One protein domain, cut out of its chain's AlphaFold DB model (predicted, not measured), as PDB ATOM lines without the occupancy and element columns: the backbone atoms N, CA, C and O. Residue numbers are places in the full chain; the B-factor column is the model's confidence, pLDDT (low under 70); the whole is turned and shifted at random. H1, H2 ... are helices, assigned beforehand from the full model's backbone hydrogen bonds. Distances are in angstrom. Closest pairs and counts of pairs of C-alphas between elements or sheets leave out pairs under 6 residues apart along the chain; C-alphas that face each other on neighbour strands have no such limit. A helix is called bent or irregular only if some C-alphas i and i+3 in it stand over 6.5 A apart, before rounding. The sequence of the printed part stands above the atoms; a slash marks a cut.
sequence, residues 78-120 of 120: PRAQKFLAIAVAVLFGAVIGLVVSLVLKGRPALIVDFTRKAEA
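This is residues 78 to 120 of the 120 residues of the protein "(diamondback moth) hypothetical protein" of Plutella xylostella (UniProt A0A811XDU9). Two helices of unequal length meet near their ends as a flat V: the long H1 is one arm, and the shorter H2 folds back from the corner as the other. The arms have no third part between them; residues 78 to 98 and residues 112 to 120 stand free. The printed part has 43 residues with two named helices, H1 then H2, and no named strand, and its class is all helix. The whole is extended, with a radius of gyration of the C-alphas of 14.4 A and spans of 42 by 27 by 6 A.

Begin with H1, residues 79 to 104, the longest helix, and look near its last residues for H2, residues 108 to 118. The two only just touch, with 3 pairs of C-alphas within 8 A, and H1 does so with residues 99 to 102 alone. Their closest C-alphas are those of Leu 102 and Pro 108, 6.4 A apart. They run opposite ways at a steep tilt of 52 degrees, with their centres 19.8 A apart. In H1 and H2 every O i to N i+4 pair is within hydrogen-bond range.

Find C-alpha 79 at (92.946, 176.130, 191.185); from there H1 runs 37.4 A to C-alpha 104 at (128.248, 188.454, 191.251). After three residues, H2 begins at C-alpha 108 and runs 15.9 A to C-alpha 118 at (112.307, 204.017, 186.502). Neither helix is bent.

Look to Pro 78 and Gly 106 for the two C-alphas farthest apart, 42.7 A. The printed part has no cut, the link from H1 to H2 is tight, and Ala 120 is the chain's last residue. The mean pLDDT of the printed part is 83.6; residues 78 to 80 and 119 to 120 are under 70.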
ATOM      1  N   PRO A  78      90.596 178.504 194.461       66.81
ATOM      2  CA  PRO A  78      90.397 178.322 193.040       66.81
ATOM      3  C   PRO A  78      91.721 177.819 192.489       66.81
ATOM      4  O   PRO A  78      92.777 178.362 192.808       66.81
ATOM      5  N   ARG A  79      91.707 176.721 191.726       62.31
ATOM      6  CA  ARG A  79      92.946 176.130 191.185       62.31
ATOM      7  C   ARG A  79      93.791 177.200 190.477       62.31
ATOM      8  O   ARG A  79      95.009 177.189 190.598       62.31
ATOM      9  N   ALA A  80      93.123 178.180 189.868       63.72
ATOM     10  CA  ALA A  80      93.707 179.400 189.326       63.72
ATOM     11  C   ALA A  80      94.564 180.200 190.331       63.72
ATOM     12  O   ALA A  80      95.658 180.616 189.975       63.72
ATOM     13  N   GLN A  81      94.144 180.366 191.589       76.38
ATOM     14  CA  GLN A  81      94.922 181.061 192.625       76.38
ATOM     15  C   GLN A  81      96.193 180.295 193.005       76.38
ATOM     16  O   GLN A  81      97.218 180.913 193.282       76.38
ATOM     17  N   LYS A  82      96.170 178.958 192.963       77.56
ATOM     18  CA  LYS A  82      97.384 178.150 193.168       77.56
ATOM     19  C   LYS A  82      98.381 178.346 192.025       77.56
ATOM     20  O   LYS A  82      99.564 178.537 192.283       77.56
ATOM     21  N   PHE A  83      97.907 178.355 190.778       85.44
ATOM     22  CA  PHE A  83      98.760 178.641 189.622       85.44
ATOM     23  C   PHE A  83      99.292 180.074 189.634       85.44
ATOM     24  O   PHE A  83     100.472 180.277 189.371       85.44
ATOM     25  N   LEU A  84      98.457 181.048 190.005       84.94
ATOM     26  CA  LEU A  84      98.876 182.437 190.156       84.94
ATOM     27  C   LEU A  84      99.972 182.565 191.220       84.94
ATOM     28  O   LEU A  84     100.983 183.208 190.969       84.94
ATOM     29  N   ALA A  85      99.820 181.900 192.369       88.62
ATOM     30  CA  ALA A  85     100.831 181.915 193.423       88.62
ATOM     31  C   ALA A  85     102.175 181.338 192.949       88.62
ATOM     32  O   ALA A  85     103.221 181.925 193.215       88.62
ATOM     33  N   ILE A  86     102.157 180.230 192.200       91.12
ATOM     34  CA  ILE A  86     103.376 179.639 191.624       91.12
ATOM     35  C   ILE A  86     103.990 180.581 190.582       91.12
ATOM     36  O   ILE A  86     105.194 180.819 190.614       91.12
ATOM     37  N   ALA A  87     103.180 181.151 189.689       92.06
ATOM     38  CA  ALA A  87     103.654 182.077 188.663       92.06
ATOM     39  C   ALA A  87     104.310 183.322 189.281       92.06
ATOM     40  O   ALA A  87     105.400 183.714 188.868       92.06
ATOM     41  N   VAL A  88     103.689 183.895 190.315       94.25
ATOM     42  CA  VAL A  88     104.245 185.024 191.070       94.25
ATOM     43  C   VAL A  88     105.549 184.613 191.756       94.25
ATOM     44  O   VAL A  88     106.540 185.325 191.631       94.25
ATOM     45  N   ALA A  89     105.598 183.450 192.411       94.75
ATOM     46  CA  ALA A  89     106.814 182.970 193.069       94.75
ATOM     47  C   ALA A  89     107.978 182.767 192.083       94.75
ATOM     48  O   ALA A  89     109.102 183.177 192.372       94.75
ATOM     49  N   VAL A  90     107.716 182.189 190.907       96.06
ATOM     50  CA  VAL A  90     108.731 181.998 189.859       96.06
ATOM     51  C   VAL A  90     109.207 183.342 189.313       96.06
ATOM     52  O   VAL A  90     110.412 183.539 189.167       96.06
ATOM     53  N   LEU A  91     108.296 184.283 189.055       95.69
ATOM     54  CA  LEU A  91     108.654 185.603 188.541       95.69
ATOM     55  C   LEU A  91     109.504 186.386 189.553       95.69
ATOM     56  O   LEU A  91     110.564 186.897 189.197       95.69
ATOM     57  N   PHE A  92     109.090 186.427 190.822       96.12
ATOM     58  CA  PHE A  92     109.866 187.070 191.885       96.12
ATOM     59  C   PHE A  92     111.222 186.390 192.091       96.12
ATOM     60  O   PHE A  92     112.241 187.075 192.187       96.12
ATOM     61  N   GLY A  93     111.259 185.056 192.097       95.94
ATOM     62  CA  GLY A  93     112.504 184.297 192.186       95.94
ATOM     63  C   GLY A  93     113.457 184.602 191.028       95.94
ATOM     64  O   GLY A  93     114.651 184.792 191.256       95.94
ATOM     65  N   ALA A  94     112.939 184.724 189.804       94.75
ATOM     66  CA  ALA A  94     113.729 185.072 188.628       94.75
ATOM     67  C   ALA A  94     114.301 186.494 188.712       94.75
ATOM     68  O   ALA A  94     115.480 186.687 188.423       94.75
ATOM     69  N   VAL A  95     113.506 187.478 189.148       94.25
ATOM     70  CA  VAL A  95     113.976 188.865 189.323       94.25
ATOM     71  C   VAL A  95     115.076 188.932 190.382       94.25
ATOM     72  O   VAL A  95     116.141 189.493 190.124       94.25
ATOM     73  N   ILE A  96     114.867 188.307 191.544       94.44
ATOM     74  CA  ILE A  96     115.867 188.274 192.623       94.44
ATOM     75  C   ILE A  96     117.138 187.554 192.152       94.44
ATOM     76  O   ILE A  96     118.243 188.070 192.319       94.44
ATOM     77  N   GLY A  97     116.996 186.392 191.510       92.81
ATOM     78  CA  GLY A  97     118.123 185.627 190.975       92.81
ATOM     79  C   GLY A  97     118.915 186.392 189.911       92.81
ATOM     80  O   GLY A  97     120.147 186.321 189.890       92.81
ATOM     81  N   LEU A  98     118.236 187.171 189.064       89.56
ATOM     82  CA  LEU A  98     118.870 188.020 188.057       89.56
ATOM     83  C   LEU A  98     119.669 189.157 188.704       89.56
ATOM     84  O   LEU A  98     120.819 189.375 188.319       89.56
ATOM     85  N   VAL A  99     119.119 189.824 189.722       90.44
ATOM     86  CA  VAL A  99     119.831 190.867 190.484       90.44
ATOM     87  C   VAL A  99     121.096 190.298 191.132       90.44
ATOM     88  O   VAL A  99     122.184 190.838 190.929       90.44
ATOM     89  N   VAL A 100     120.989 189.166 191.837       91.31
ATOM     90  CA  VAL A 100     122.141 188.507 192.481       91.31
ATOM     91  C   VAL A 100     123.197 188.101 191.449       91.31
ATOM     92  O   VAL A 100     124.388 188.344 191.647       91.31
ATOM     93  N   SER A 101     122.774 187.543 190.314       91.56
ATOM     94  CA  SER A 101     123.686 187.137 189.239       91.56
ATOM     95  C   SER A 101     124.434 188.325 188.629       91.56
ATOM     96  O   SER A 101     125.624 188.213 188.336       91.56
ATOM     97  N   LEU A 102     123.771 189.471 188.445       89.19
ATOM     98  CA  LEU A 102     124.403 190.690 187.929       89.19
ATOM     99  C   LEU A 102     125.429 191.270 188.909       89.19
ATOM    100  O   LEU A 102     126.492 191.719 188.470       89.19
ATOM    101  N   VAL A 103     125.140 191.218 190.211       88.69
ATOM    102  CA  VAL A 103     126.077 191.636 191.265       88.69
ATOM    103  C   VAL A 103     127.314 190.738 191.266       88.69
ATOM    104  O   VAL A 103     128.431 191.245 191.176       88.69
ATOM    105  N   LEU A 104     127.133 189.412 191.273       88.31
ATOM    106  CA  LEU A 104     128.248 188.454 191.251       88.31
ATOM    107  C   LEU A 104     129.087 188.549 189.971       88.31
ATOM    108  O   LEU A 104     130.301 188.367 190.000       88.31
ATOM    109  N   LYS A 105     128.452 188.865 188.839       89.50
ATOM    110  CA  LYS A 105     129.120 189.029 187.543       89.50
ATOM    111  C   LYS A 105     129.774 190.408 187.366       89.50
ATOM    112  O   LYS A 105     130.271 190.701 186.280       89.50
ATOM    113  N   GLY A 106     129.765 191.253 188.401       83.69
ATOM    114  CA  GLY A 106     130.429 192.557 188.392       83.69
ATOM    115  C   GLY A 106     129.785 193.568 187.443       83.69
ATOM    116  O   GLY A 106     130.471 194.452 186.934       83.69
ATOM    117  N   ARG A 107     128.472 193.461 187.187       80.81
ATOM    118  CA  ARG A 107     127.709 194.409 186.353       80.81
ATOM    119  C   ARG A 107     126.691 195.236 187.163       80.81
ATOM    120  O   ARG A 107     125.521 195.275 186.781       80.81
ATOM    121  N   PRO A 108     127.088 195.923 188.253       75.56
ATOM    122  CA  PRO A 108     126.155 196.704 189.067       75.56
ATOM    123  C   PRO A 108     125.635 197.956 188.344       75.56
ATOM    124  O   PRO A 108     124.514 198.374 188.602       75.56
ATOM    125  N   ALA A 109     126.404 198.520 187.402       75.69
ATOM    126  CA  ALA A 109     126.016 199.716 186.646       75.69
ATOM    127  C   ALA A 109     124.683 199.541 185.896       75.69
ATOM    128  O   ALA A 109     123.860 200.446 185.877       75.69
ATOM    129  N   LEU A 110     124.421 198.334 185.382       74.25
ATOM    130  CA  LEU A 110     123.176 198.006 184.685       74.25
ATOM    131  C   LEU A 110     121.952 198.108 185.612       74.25
ATOM    132  O   LEU A 110     120.889 198.532 185.177       74.25
ATOM    133  N   ILE A 111     122.100 197.748 186.892       79.06
ATOM    134  CA  ILE A 111     121.023 197.858 187.887       79.06
ATOM    135  C   ILE A 111     120.750 199.332 188.194       79.06
ATOM    136  O   ILE A 111     119.593 199.744 188.198       79.06
ATOM    137  N   VAL A 112     121.811 200.121 188.391       79.25
ATOM    138  CA  VAL A 112     121.716 201.559 188.693       79.25
ATOM    139  C   VAL A 112     121.050 202.329 187.545       79.25
ATOM    140  O   VAL A 112     120.194 203.182 187.787       79.25
ATOM    141  N   ASP A 113     121.379 201.993 186.296       78.00
ATOM    142  CA  ASP A 113     120.760 202.597 185.112       78.00
ATOM    143  C   ASP A 113     119.271 202.245 184.992       78.00
ATOM    144  O   ASP A 113     118.452 203.109 184.672       78.00
ATOM    145  N   PHE A 114     118.895 200.997 185.294       77.62
ATOM    146  CA  PHE A 114     117.487 200.590 185.336       77.62
ATOM    147  C   PHE A 114     116.708 201.337 186.418       77.62
ATOM    148  O   PHE A 114     115.609 201.817 186.142       77.62
ATOM    149  N   THR A 115     117.266 201.473 187.624       81.56
ATOM    150  CA  THR A 115     116.611 202.218 188.707       81.56
ATOM    151  C   THR A 115     116.462 203.695 188.361       81.56
ATOM    152  O   THR A 115     115.388 204.254 188.539       81.56
ATOM    153  N   ARG A 116     117.486 204.304 187.753       79.00
ATOM    154  CA  ARG A 116     117.450 205.716 187.353       79.00
ATOM    155  C   ARG A 116     116.437 205.988 186.242       79.00
ATOM    156  O   ARG A 116     115.837 207.055 186.206       79.00
ATOM    157  N   LYS A 117     116.244 205.031 185.332       73.88
ATOM    158  CA  LYS A 117     115.244 205.128 184.263       73.88
ATOM    159  C   LYS A 117     113.812 204.892 184.761       73.88
ATOM    160  O   LYS A 117     112.883 205.292 184.077       73.88
ATOM    161  N   ALA A 118     113.627 204.241 185.910       76.50
ATOM    162  CA  ALA A 118     112.307 204.017 186.502       76.50
ATOM    163  C   ALA A 118     111.776 205.232 187.288       76.50
ATOM    164  O   ALA A 118     110.578 205.314 187.537       76.50
ATOM    165  N   GLU A 119     112.658 206.152 187.685       69.50
ATOM    166  CA  GLU A 119     112.320 207.379 188.425       69.50
ATOM    167  C   GLU A 119     112.067 208.600 187.518       69.50
ATOM    168  O   GLU A 119     111.727 209.669 188.023       69.50
ATOM    169  N   ALA A 120     112.243 208.452 186.200       52.53
ATOM    170  CA  ALA A 120     112.017 209.486 185.186       52.53
ATOM    171  C   ALA A 120     110.712 209.236 184.420       52.53
ATOM    172  O   ALA A 120     110.015 210.233 184.128       52.53
TER     173      ALA A 120